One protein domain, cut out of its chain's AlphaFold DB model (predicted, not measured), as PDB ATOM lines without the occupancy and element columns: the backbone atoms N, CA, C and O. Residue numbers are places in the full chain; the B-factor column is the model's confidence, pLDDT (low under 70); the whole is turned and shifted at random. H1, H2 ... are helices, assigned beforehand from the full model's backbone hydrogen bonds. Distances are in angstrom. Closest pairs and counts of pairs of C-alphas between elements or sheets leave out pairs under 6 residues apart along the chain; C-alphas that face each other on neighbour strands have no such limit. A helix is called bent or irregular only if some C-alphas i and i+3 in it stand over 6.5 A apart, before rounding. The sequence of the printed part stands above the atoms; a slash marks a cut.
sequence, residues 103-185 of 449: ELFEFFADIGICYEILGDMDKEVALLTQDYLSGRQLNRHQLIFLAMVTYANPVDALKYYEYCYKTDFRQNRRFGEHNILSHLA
ATOM      1  N   GLU A 103     -55.352 -43.421 -19.896       73.56
ATOM      2  CA  GLU A 103     -54.124 -42.681 -19.562       73.56
ATOM      3  C   GLU A 103     -53.783 -41.666 -20.649       73.56
ATOM      4  O   GLU A 103     -53.362 -40.555 -20.345       73.56
ATOM      5  N   LEU A 104     -53.983 -42.035 -21.916       69.19
ATOM      6  CA  LEU A 104     -53.751 -41.145 -23.049       69.19
ATOM      7  C   LEU A 104     -54.747 -39.980 -23.051       69.19
ATOM      8  O   LEU A 104     -54.347 -38.830 -23.213       69.19
ATOM      9  N   PHE A 105     -56.024 -40.268 -22.804       64.19
ATOM     10  CA  PHE A 105     -57.077 -39.266 -22.693       64.19
ATOM     11  C   PHE A 105     -56.824 -38.302 -21.529       64.19
ATOM     12  O   PHE A 105     -56.956 -37.098 -21.698       64.19
ATOM     13  N   GLU A 106     -56.405 -38.795 -20.361       63.41
ATOM     14  CA  GLU A 106     -56.092 -37.935 -19.211       63.41
ATOM     15  C   GLU A 106     -54.771 -37.161 -19.360       63.41
ATOM     16  O   GLU A 106     -54.587 -36.101 -18.741       63.41
ATOM     17  N   PHE A 107     -53.849 -37.663 -20.186       64.31
ATOM     18  CA  PHE A 107     -52.592 -36.988 -20.500       64.31
ATOM     19  C   PHE A 107     -52.806 -35.703 -21.317       64.31
ATOM     20  O   PHE A 107     -52.031 -34.756 -21.173       64.31
ATOM     21  N   PHE A 108     -53.872 -35.632 -22.120       57.47
ATOM     22  CA  PHE A 108     -54.210 -34.467 -22.938       57.47
ATOM     23  C   PHE A 108     -55.433 -33.704 -22.402       57.47
ATOM     24  O   PHE A 108     -56.487 -34.280 -22.172       57.47
ATOM     25  N   ALA A 109     -55.341 -32.377 -22.267       51.12
ATOM     26  CA  ALA A 109     -56.520 -31.530 -22.033       51.12
ATOM     27  C   ALA A 109     -57.435 -31.420 -23.264       51.12
ATOM     28  O   ALA A 109     -58.641 -31.225 -23.115       51.12
ATOM     29  N   ASP A 110     -56.863 -31.531 -24.466       55.84
ATOM     30  CA  ASP A 110     -57.571 -31.410 -25.738       55.84
ATOM     31  C   ASP A 110     -57.392 -32.678 -26.583       55.84
ATOM     32  O   ASP A 110     -56.287 -33.031 -27.009       55.84
ATOM     33  N   ILE A 111     -58.512 -33.344 -26.859       55.50
ATOM     34  CA  ILE A 111     -58.557 -34.547 -27.687       55.50
ATOM     35  C   ILE A 111     -58.161 -34.259 -29.142       55.50
ATOM     36  O   ILE A 111     -57.604 -35.131 -29.800       55.50
ATOM     37  N   GLY A 112     -58.389 -33.041 -29.646       55.41
ATOM     38  CA  GLY A 112     -57.954 -32.629 -30.980       55.41
ATOM     39  C   GLY A 112     -56.433 -32.632 -31.100       55.41
ATOM     40  O   GLY A 112     -55.888 -33.182 -32.054       55.41
ATOM     41  N   ILE A 113     -55.742 -32.120 -30.077       61.72
ATOM     42  CA  ILE A 113     -54.276 -32.174 -29.986       61.72
ATOM     43  C   ILE A 113     -53.791 -33.627 -29.906       61.72
ATOM     44  O   ILE A 113     -52.797 -33.971 -30.546       61.72
ATOM     45  N   CYS A 114     -54.504 -34.483 -29.167       62.56
ATOM     46  CA  CYS A 114     -54.215 -35.914 -29.115       62.56
ATOM     47  C   CYS A 114     -54.301 -36.551 -30.514       62.56
ATOM     48  O   CYS A 114     -53.349 -37.195 -30.942       62.56
ATOM     49  N   TYR A 115     -55.393 -36.329 -31.254       61.41
ATOM     50  CA  TYR A 115     -55.559 -36.840 -32.622       61.41
ATOM     51  C   TYR A 115     -54.464 -36.349 -33.570       61.41
ATOM     52  O   TYR A 115     -53.919 -37.140 -34.334       61.41
ATOM     53  N   GLU A 116     -54.098 -35.067 -33.507       67.38
ATOM     54  CA  GLU A 116     -53.022 -34.532 -34.344       67.38
ATOM     55  C   GLU A 116     -51.682 -35.224 -34.072       67.38
ATOM     56  O   GLU A 116     -51.012 -35.659 -35.008       67.38
ATOM     57  N   ILE A 117     -51.299 -35.359 -32.798       73.31
ATOM     58  CA  ILE A 117     -50.006 -35.948 -32.431       73.31
ATOM     59  C   ILE A 117     -49.971 -37.438 -32.767       73.31
ATOM     60  O   ILE A 117     -48.979 -37.908 -33.320       73.31
ATOM     61  N   LEU A 118     -51.047 -38.175 -32.484       75.19
ATOM     62  CA  LEU A 118     -51.129 -39.589 -32.845       75.19
ATOM     63  C   LEU A 118     -51.140 -39.780 -34.363       75.19
ATOM     64  O   LEU A 118     -50.473 -40.679 -34.858       75.19
ATOM     65  N   GLY A 119     -51.802 -38.900 -35.117       76.62
ATOM     66  CA  GLY A 119     -51.761 -38.921 -36.578       76.62
ATOM     67  C   GLY A 119     -50.362 -38.651 -37.142       76.62
ATOM     68  O   GLY A 119     -49.965 -39.250 -38.142       76.62
ATOM     69  N   ASP A 120     -49.580 -37.777 -36.507       79.81
ATOM     70  CA  ASP A 120     -48.178 -37.550 -36.878       79.81
ATOM     71  C   ASP A 120     -47.271 -38.724 -36.488       79.81
ATOM     72  O   ASP A 120     -46.387 -39.099 -37.264       79.81
ATOM     73  N   MET A 121     -47.520 -39.353 -35.335       85.12
ATOM     74  CA  MET A 121     -46.877 -40.613 -34.959       85.12
ATOM     75  C   MET A 121     -47.177 -41.709 -35.981       85.12
ATOM     76  O   MET A 121     -46.251 -42.377 -36.426       85.12
ATOM     77  N   ASP A 122     -48.430 -41.857 -36.406       83.19
ATOM     78  CA  ASP A 122     -48.860 -42.905 -37.335       83.19
ATOM     79  C   ASP A 122     -48.205 -42.762 -38.715       83.19
ATOM     80  O   ASP A 122     -47.797 -43.760 -39.316       83.19
ATOM     81  N   LYS A 123     -48.010 -41.528 -39.204       82.62
ATOM     82  CA  LYS A 123     -47.237 -41.271 -40.435       82.62
ATOM     83  C   LYS A 123     -45.786 -41.729 -40.295       82.62
ATOM     84  O   LYS A 123     -45.258 -42.376 -41.197       82.62
ATOM     85  N   GLU A 124     -45.147 -41.397 -39.175       87.88
ATOM     86  CA  GLU A 124     -43.758 -41.772 -38.906       87.88
ATOM     87  C   GLU A 124     -43.618 -43.293 -38.755       87.88
ATOM     88  O   GLU A 124     -42.731 -43.903 -39.350       87.88
ATOM     89  N   VAL A 125     -44.532 -43.928 -38.017       88.31
ATOM     90  CA  VAL A 125     -44.583 -45.384 -37.839       88.31
ATOM     91  C   VAL A 125     -44.759 -46.076 -39.184       88.31
ATOM     92  O   VAL A 125     -44.029 -47.020 -39.462       88.31
ATOM     93  N   ALA A 126     -45.642 -45.587 -40.057       86.75
ATOM     94  CA  ALA A 126     -45.824 -46.165 -41.385       86.75
ATOM     95  C   ALA A 126     -44.531 -46.150 -42.219       86.75
ATOM     96  O   ALA A 126     -44.188 -47.162 -42.838       86.75
ATOM     97  N   LEU A 127     -43.784 -45.039 -42.193       88.31
ATOM     98  CA  LEU A 127     -42.490 -44.927 -42.872       88.31
ATOM     99  C   LEU A 127     -41.449 -45.878 -42.270       88.31
ATOM    100  O   LEU A 127     -40.784 -46.611 -43.002       88.31
ATOM    101  N   LEU A 128     -41.336 -45.910 -40.942       90.12
ATOM    102  CA  LEU A 128     -40.374 -46.763 -40.244       90.12
ATOM    103  C   LEU A 128     -40.684 -48.252 -40.420       90.12
ATOM    104  O   LEU A 128     -39.764 -49.040 -40.618       90.12
ATOM    105  N   THR A 129     -41.957 -48.650 -40.391       88.81
ATOM    106  CA  THR A 129     -42.379 -50.025 -40.679       88.81
ATOM    107  C   THR A 129     -42.003 -50.408 -42.109       88.81
ATOM    108  O   THR A 129     -41.444 -51.480 -42.321       88.81
ATOM    109  N   GLN A 130     -42.221 -49.530 -43.092       90.94
ATOM    110  CA  GLN A 130     -41.808 -49.789 -44.473       90.94
ATOM    111  C   GLN A 130     -40.282 -49.932 -44.608       90.94
ATOM    112  O   GLN A 130     -39.794 -50.852 -45.274       90.94
ATOM    113  N   ASP A 131     -39.514 -49.045 -43.976       89.38
ATOM    114  CA  ASP A 131     -38.053 -49.108 -43.982       89.38
ATOM    115  C   ASP A 131     -37.544 -50.391 -43.298       89.38
ATOM    116  O   ASP A 131     -36.673 -51.069 -43.844       89.38
ATOM    117  N   TYR A 132     -38.146 -50.786 -42.171       89.38
ATOM    118  CA  TYR A 132     -37.837 -52.033 -41.469       89.38
ATOM    119  C   TYR A 132     -38.083 -53.265 -42.351       89.38
ATOM    120  O   TYR A 132     -37.186 -54.086 -42.540       89.38
ATOM    121  N   LEU A 133     -39.276 -53.368 -42.947       88.94
ATOM    122  CA  LEU A 133     -39.674 -54.511 -43.779       88.94
ATOM    123  C   LEU A 133     -38.883 -54.591 -45.092       88.94
ATOM    124  O   LEU A 133     -38.657 -55.679 -45.616       88.94
ATOM    125  N   SER A 134     -38.426 -53.453 -45.619       88.88
ATOM    126  CA  SER A 134     -37.553 -53.408 -46.801       88.88
ATOM    127  C   SER A 134     -36.077 -53.706 -46.495       88.88
ATOM    128  O   SER A 134     -35.252 -53.706 -47.410       88.88
ATOM    129  N   GLY A 135     -35.732 -53.976 -45.231       86.00
ATOM    130  CA  GLY A 135     -34.373 -54.305 -44.801       86.00
ATOM    131  C   GLY A 135     -33.431 -53.101 -44.719       86.00
ATOM    132  O   GLY A 135     -32.211 -53.281 -44.665       86.00
ATOM    133  N   ARG A 136     -33.955 -51.868 -44.718       88.62
ATOM    134  CA  ARG A 136     -33.139 -50.674 -44.467       88.62
ATOM    135  C   ARG A 136     -32.716 -50.639 -43.001       88.62
ATOM    136  O   ARG A 136     -33.473 -50.993 -42.102       88.62
ATOM    137  N   GLN A 137     -31.487 -50.189 -42.750       86.12
ATOM    138  CA  GLN A 137     -30.992 -50.064 -41.382       86.12
ATOM    139  C   GLN A 137     -31.659 -48.888 -40.673       86.12
ATOM    140  O   GLN A 137     -31.395 -47.728 -40.988       86.12
ATOM    141  N   LEU A 138     -32.478 -49.209 -39.675       86.69
ATOM    142  CA  LEU A 138     -32.995 -48.243 -38.718       86.69
ATOM    143  C   LEU A 138     -31.990 -48.019 -37.587       86.69
ATOM    144  O   LEU A 138     -31.280 -48.928 -37.154       86.69
ATOM    145  N   ASN A 139     -31.940 -46.791 -37.081       86.94
ATOM    146  CA  ASN A 139     -31.132 -46.474 -35.915       86.94
ATOM    147  C   ASN A 139     -31.786 -47.004 -34.624       86.94
ATOM    148  O   ASN A 139     -32.969 -47.339 -34.571       86.94
ATOM    149  N   ARG A 140     -31.009 -47.039 -33.536       80.88
ATOM    150  CA  ARG A 140     -31.470 -47.570 -32.246       80.88
ATOM    151  C   ARG A 140     -32.734 -46.880 -31.715       80.88
ATOM    152  O   ARG A 140     -33.585 -47.555 -31.151       80.88
ATOM    153  N   HIS A 141     -32.863 -45.563 -31.874       81.75
ATOM    154  CA  HIS A 141     -34.018 -44.824 -31.356       81.75
ATOM    155  C   HIS A 141     -35.287 -45.118 -32.161       81.75
ATOM    156  O   HIS A 141     -36.351 -45.234 -31.561       81.75
ATOM    157  N   GLN A 142     -35.157 -45.300 -33.478       87.12
ATOM    158  CA  GLN A 142     -36.233 -45.728 -34.378       87.12
ATOM    159  C   GLN A 142     -36.724 -47.140 -34.044       87.12
ATOM    160  O   GLN A 142     -37.927 -47.365 -33.956       87.12
ATOM    161  N   LEU A 143     -35.803 -48.075 -33.784       83.94
ATOM    162  CA  LEU A 143     -36.158 -49.443 -33.388       83.94
ATOM    163  C   LEU A 143     -36.883 -49.484 -32.036       83.94
ATOM    164  O   LEU A 143     -37.878 -50.188 -31.895       83.94
ATOM    165  N   ILE A 144     -36.423 -48.699 -31.054       82.44
ATOM    166  CA  ILE A 144     -37.116 -48.569 -29.764       82.44
ATOM    167  C   ILE A 144     -38.493 -47.934 -29.962       82.44
ATOM    168  O   ILE A 144     -39.453 -48.409 -29.369       82.44
ATOM    169  N   PHE A 145     -38.618 -46.902 -30.802       86.38
ATOM    170  CA  PHE A 145     -39.915 -46.285 -31.067       86.38
ATOM    171  C   PHE A 145     -40.905 -47.297 -31.663       86.38
ATOM    172  O   PHE A 145     -41.987 -47.469 -31.111       86.38
ATOM    173  N   LEU A 146     -40.507 -48.048 -32.695       87.38
ATOM    174  CA  LEU A 146     -41.333 -49.119 -33.263       87.38
ATOM    175  C   LEU A 146     -41.714 -50.186 -32.224       87.38
ATOM    176  O   LEU A 146     -42.863 -50.627 -32.191       87.38
ATOM    177  N   ALA A 147     -40.782 -50.575 -31.347       84.50
ATOM    178  CA  ALA A 147     -41.066 -51.513 -30.263       84.50
ATOM    179  C   ALA A 147     -42.103 -50.953 -29.274       84.50
ATOM    180  O   ALA A 147     -43.034 -51.658 -28.895       84.50
ATOM    181  N   MET A 148     -41.983 -49.679 -28.894       84.50
ATOM    182  CA  MET A 148     -42.931 -49.027 -27.989       84.50
ATOM    183  C   MET A 148     -44.329 -48.956 -28.606       84.50
ATOM    184  O   MET A 148     -45.294 -49.344 -27.964       84.50
ATOM    185  N   VAL A 149     -44.444 -48.534 -29.865       87.50
ATOM    186  CA  VAL A 149     -45.740 -48.454 -30.559       87.50
ATOM    187  C   VAL A 149     -46.407 -49.827 -30.692       87.50
ATOM    188  O   VAL A 149     -47.627 -49.931 -30.631       87.50
ATOM    189  N   THR A 150     -45.613 -50.884 -30.860       84.88
ATOM    190  CA  THR A 150     -46.132 -52.239 -31.093       84.88
ATOM    191  C   THR A 150     -46.525 -52.958 -29.800       84.88
ATOM    192  O   THR A 150     -47.489 -53.721 -29.800       84.88
ATOM    193  N   TYR A 151     -45.775 -52.758 -28.711       83.31
ATOM    194  CA  TYR A 151     -45.879 -53.600 -27.510       83.31
ATOM    195  C   TYR A 151     -46.155 -52.842 -26.207       83.31
ATOM    196  O   TYR A 151     -46.556 -53.475 -25.229       83.31
ATOM    197  N   ALA A 152     -45.908 -51.530 -26.159       84.81
ATOM    198  CA  ALA A 152     -46.122 -50.723 -24.961       84.81
ATOM    199  C   ALA A 152     -47.551 -50.163 -24.897       84.81
ATOM    200  O   ALA A 152     -48.328 -50.239 -25.849       84.81
ATOM    201  N   ASN A 153     -47.885 -49.544 -23.766       85.69
ATOM    202  CA  ASN A 153     -49.083 -48.733 -23.628       85.69
ATOM    203  C   ASN A 153     -48.990 -47.484 -24.532       85.69
ATOM    204  O   ASN A 153     -47.917 -46.872 -24.625       85.69
ATOM    205  N   PRO A 154     -50.105 -47.045 -25.146       82.62
ATOM    206  CA  PRO A 154     -50.115 -45.914 -26.080       82.62
ATOM    207  C   PRO A 154     -49.524 -44.621 -25.502       82.62
ATOM    208  O   PRO A 154     -48.759 -43.927 -26.172       82.62
ATOM    209  N   VAL A 155     -49.815 -44.320 -24.232       81.06
ATOM    210  CA  VAL A 155     -49.290 -43.133 -23.538       81.06
ATOM    211  C   VAL A 155     -47.767 -43.171 -23.373       81.06
ATOM    212  O   VAL A 155     -47.102 -42.140 -23.454       81.06
ATOM    213  N   ASP A 156     -47.178 -44.352 -23.199       81.38
ATOM    214  CA  ASP A 156     -45.732 -44.505 -23.060       81.38
ATOM    215  C   ASP A 156     -45.026 -44.433 -24.416       81.38
ATOM    216  O   ASP A 156     -43.932 -43.866 -24.513       81.38
ATOM    217  N   ALA A 157     -45.661 -44.946 -25.474       83.88
ATOM    218  CA  ALA A 157     -45.203 -44.754 -26.846       83.88
ATOM    219  C   ALA A 157     -45.203 -43.265 -27.229       83.88
ATOM    220  O   ALA A 157     -44.222 -42.778 -27.793       83.88
ATOM    221  N   LEU A 158     -46.247 -42.526 -26.836       82.12
ATOM    222  CA  LEU A 158     -46.318 -41.071 -26.967       82.12
ATOM    223  C   LEU A 158     -45.194 -40.373 -26.189       82.12
ATOM    224  O   LEU A 158     -44.475 -39.550 -26.753       82.12
ATOM    225  N   LYS A 159     -45.012 -40.695 -24.902       77.44
ATOM    226  CA  LYS A 159     -43.951 -40.097 -24.072       77.44
ATOM    227  C   LYS A 159     -42.571 -40.331 -24.685       77.44
ATOM    228  O   LYS A 159     -41.756 -39.413 -24.751       77.44
ATOM    229  N   TYR A 160     -42.307 -41.541 -25.175       77.31
ATOM    230  CA  TYR A 160     -41.056 -41.832 -25.867       77.31
ATOM    231  C   TYR A 160     -40.920 -41.016 -27.161       77.31
ATOM    232  O   TYR A 160     -39.862 -40.437 -27.408       77.31
ATOM    233  N   TYR A 161     -41.982 -40.922 -27.960       80.44
ATOM    234  CA  TYR A 161     -41.982 -40.151 -29.201       80.44
ATOM    235  C   TYR A 161     -41.661 -38.666 -28.976       80.44
ATOM    236  O   TYR A 161     -40.755 -38.119 -29.605       80.44
ATOM    237  N   GLU A 162     -42.340 -38.031 -28.025       73.75
ATOM    238  CA  GLU A 162     -42.223 -36.591 -27.774       73.75
ATOM    239  C   GLU A 162     -40.957 -36.200 -26.993       73.75
ATOM    240  O   GLU A 162     -40.384 -35.136 -27.234       73.75
ATOM    241  N   TYR A 163     -40.495 -37.040 -26.059       68.00
ATOM    242  CA  TYR A 163     -39.395 -36.676 -25.152       68.00
ATOM    243  C   TYR A 163     -38.070 -37.391 -25.433       68.00
ATOM    244  O   TYR A 163     -37.031 -36.938 -24.951       68.00
ATOM    245  N   CYS A 164     -38.079 -38.495 -26.185       68.62
ATOM    246  CA  CYS A 164     -36.878 -39.294 -26.463       68.62
ATOM    247  C   CYS A 164     -36.563 -39.427 -27.962       68.62
ATOM    248  O   CYS A 164     -35.389 -39.532 -28.316       68.62
ATOM    249  N   TYR A 165     -37.578 -39.444 -28.833       69.94
ATOM    250  CA  TYR A 165     -37.414 -39.639 -30.277       69.94
ATOM    251  C   TYR A 165     -37.305 -38.314 -31.044       69.94
ATOM    252  O   TYR A 165     -36.351 -38.122 -31.801       69.94
ATOM    253  N   LYS A 166     -38.233 -37.371 -30.830       69.62
ATOM    254  CA  LYS A 166     -38.171 -36.035 -31.438       69.62
ATOM    255  C   LYS A 166     -37.004 -35.236 -30.848       69.62
ATOM    256  O   LYS A 166     -36.994 -34.871 -29.677       69.62
ATOM    257  N   THR A 167     -36.009 -34.922 -31.676       49.25
ATOM    258  CA  THR A 167     -34.852 -34.097 -31.282       49.25
ATOM    259  C   THR A 167     -35.168 -32.600 -31.222       49.25
ATOM    260  O   THR A 167     -34.429 -31.837 -30.598       49.25
ATOM    261  N   ASP A 168     -36.274 -32.170 -31.833       50.28
ATOM    262  CA  ASP A 168     -36.744 -30.787 -31.803       50.28
ATOM    263  C   ASP A 168     -37.680 -30.544 -30.614       50.28
ATOM    264  O   ASP A 168     -38.886 -30.356 -30.751       50.28
ATOM    265  N   PHE A 169     -37.084 -30.413 -29.426       40.25
ATOM    266  CA  PHE A 169     -37.759 -29.982 -28.186       40.25
ATOM    267  C   PHE A 169     -38.558 -28.663 -28.329       40.25
ATOM    268  O   PHE A 169     -39.322 -28.283 -27.442       40.25
ATOM    269  N   ARG A 170     -38.367 -27.924 -29.436       38.19
ATOM    270  CA  ARG A 170     -39.002 -26.635 -29.745       38.19
ATOM    271  C   ARG A 170     -40.511 -26.732 -30.008       38.19
ATOM    272  O   ARG A 170     -41.170 -25.697 -29.907       38.19
ATOM    273  N   GLN A 171     -41.046 -27.923 -30.294       39.31
ATOM    274  CA  GLN A 171     -42.477 -28.153 -30.543       39.31
ATOM    275  C   GLN A 171     -43.269 -28.638 -29.312       39.31
ATOM    276  O   GLN A 171     -44.497 -28.604 -29.337       39.31
ATOM    277  N   ASN A 172     -42.616 -28.932 -28.179       40.75
ATOM    278  CA  ASN A 172     -43.270 -29.437 -26.954       40.75
ATOM    279  C   ASN A 172     -44.059 -28.356 -26.167       40.75
ATOM    280  O   ASN A 172     -44.351 -28.524 -24.983       40.75
ATOM    281  N   ARG A 173     -44.424 -27.229 -26.803       41.50
ATOM    282  CA  ARG A 173     -45.211 -26.133 -26.191       41.50
ATOM    283  C   ARG A 173     -46.687 -26.469 -25.985       41.50
ATOM    284  O   ARG A 173     -47.345 -25.767 -25.229       41.50
ATOM    285  N   ARG A 174     -47.188 -27.543 -26.601       44.88
ATOM    286  CA  ARG A 174     -48.589 -27.986 -26.480       44.88
ATOM    287  C   ARG A 174     -48.940 -28.586 -25.106       44.88
ATOM    288  O   ARG A 174     -50.101 -28.855 -24.847       44.88
ATOM    289  N   PHE A 175     -47.957 -28.757 -24.212       46.19
ATOM    290  CA  PHE A 175     -48.124 -29.385 -22.891       46.19
ATOM    291  C   PHE A 175     -47.929 -28.428 -21.704       46.19
ATOM    292  O   PHE A 175     -47.769 -28.887 -20.574       46.19
ATOM    293  N   GLY A 176     -47.914 -27.106 -21.929       40.44
ATOM    294  CA  GLY A 176     -47.586 -26.099 -20.906       40.44
ATOM    295  C   GLY A 176     -48.407 -26.183 -19.610       40.44
ATOM    296  O   GLY A 176     -47.903 -25.817 -18.553       40.44
ATOM    297  N   GLU A 177     -49.620 -26.735 -19.665       38.59
ATOM    298  CA  GLU A 177     -50.516 -26.868 -18.508       38.59
ATOM    299  C   GLU A 177     -50.390 -28.209 -17.761       38.59
ATOM    300  O   GLU A 177     -50.823 -28.324 -16.616       38.59
ATOM    301  N   HIS A 178     -49.754 -29.226 -18.355       44.03
ATOM    302  CA  HIS A 178     -49.606 -30.566 -17.755       44.03
ATOM    303  C   HIS A 178     -48.248 -30.784 -17.085       44.03
ATOM    304  O   HIS A 178     -47.987 -31.827 -16.488       44.03
ATOM    305  N   ASN A 179     -47.374 -29.780 -17.156       48.12
ATOM    306  CA  ASN A 179     -45.948 -29.960 -16.957       48.12
ATOM    307  C   ASN A 179     -45.425 -29.402 -15.629       48.12
ATOM    308  O   ASN A 179     -44.367 -28.771 -15.589       48.12
ATOM    309  N   ILE A 180     -46.142 -29.669 -14.531       43.97
ATOM    310  CA  ILE A 180     -45.763 -29.244 -13.167       43.97
ATOM    311  C   ILE A 180     -44.330 -29.708 -12.821       43.97
ATOM    312  O   ILE A 180     -43.598 -28.998 -12.134       43.97
ATOM    313  N   LEU A 181     -43.886 -30.849 -13.369       43.97
ATOM    314  CA  LEU A 181     -42.560 -31.427 -13.119       43.97
ATOM    315  C   LEU A 181     -41.480 -31.053 -14.162       43.97
ATOM    316  O   LEU A 181     -40.296 -31.295 -13.913       43.97
ATOM    317  N   SER A 182     -41.812 -30.414 -15.297       42.50
ATOM    318  CA  SER A 182     -40.793 -30.013 -16.300       42.50
ATOM    319  C   SER A 182     -39.786 -28.996 -15.792       42.50
ATOM    320  O   SER A 182     -38.632 -29.009 -16.220       42.50
ATOM    321  N   HIS A 183     -40.197 -28.122 -14.874       37.22
ATOM    322  CA  HIS A 183     -39.298 -27.136 -14.280       37.22
ATOM    323  C   HIS A 183     -38.201 -27.781 -13.417       37.22
ATOM    324  O   HIS A 183     -37.177 -27.144 -13.175       37.22
ATOM    325  N   LEU A 184     -38.382 -29.045 -13.014       38.97
ATOM    326  CA  LEU A 184     -37.415 -29.834 -12.245       38.97
ATOM    327  C   LEU A 184     -36.636 -30.820 -13.128       38.97
ATOM    328  O   LEU A 184     -35.489 -31.143 -12.833       38.97
ATOM    329  N   ALA A 185     -37.202 -31.237 -14.263       32.94
ATOM    330  CA  ALA A 185     -36.593 -32.175 -15.200       32.94
ATOM    331  C   ALA A 185     -35.599 -31.518 -16.181       32.94
ATOM    332  O   ALA A 185     -35.670 -31.718 -17.391       32.94
TER     333      ALA A 185
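Overview. This is residues 103 to 185 of the 449 residues of an uncharacterized protein of Aureobasidium pullulans (UniProt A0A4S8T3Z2). One long helix, H2, makes the length of the model, and the helical hairpin of H3 and H4 crosses it steeply, with H3 packed on it. The short H1 packs on residues 154 to 155 of H4, the small H5 turns back after H4, and residues 179 to 185 stick out as a tail. The printed part has 83 residues with five named helices, H1 to H5 in order, and no named strand: all helix. It is compact, with a radius of gyration of the C-alphas of 13.6 A, and elongated, spanning 42 by 25 by 21 A.

Arrangement. Start at H1, residues 103 to 107: it touches H4, residues 154 to 165, with Leu 104 and Val 155 the closest C-alphas, 4.9 A apart. Next, H2, residues 111 to 133, touches H3, residues 140 to 151, with its residues 125 to 129 alone; the closest C-alphas, Val 125 and Leu 146, are 6.7 A apart, at a steep tilt of 65 degrees, opposite ways. H3 and H4 form a helical hairpin and touch at a shallow tilt of 8 degrees, opposite ways; their closest C-alphas, Met 148 and Ala 157, are 5.0 A apart. H5, residues 169 to 175, only just touches H4, with 3 pairs of C-alphas within 8 A, only at the corner by their link; the closest are Glu 162 and Asn 172, 7.3 A. In H1, H2 and H3 every O i to N i+4 pair is within hydrogen-bond range; H4 has 7 of 8, and H5 0 of 3, with 1 of 4 O i to N i+3 pairs.

Along the chain. Find C-alpha 111 at (-58.557, -34.547, -27.687); from there H2 runs 31.8 A to C-alpha 133. H3 measures 16.3 A and H4 14.8 A. H5 is irregular, with C-alphas 171 and 174 7.3 A apart, and it ends at Phe 175, with C-alpha 175 at (-48.124, -29.385, -22.891).

Size, cuts and confidence. The farthest C-alphas, Ser 134 and Ile 180, are 42.2 A apart. The printed part has no cut and no long link. Its mean pLDDT is 70.0; residues 104 to 116 and 163 to 185 are under 70.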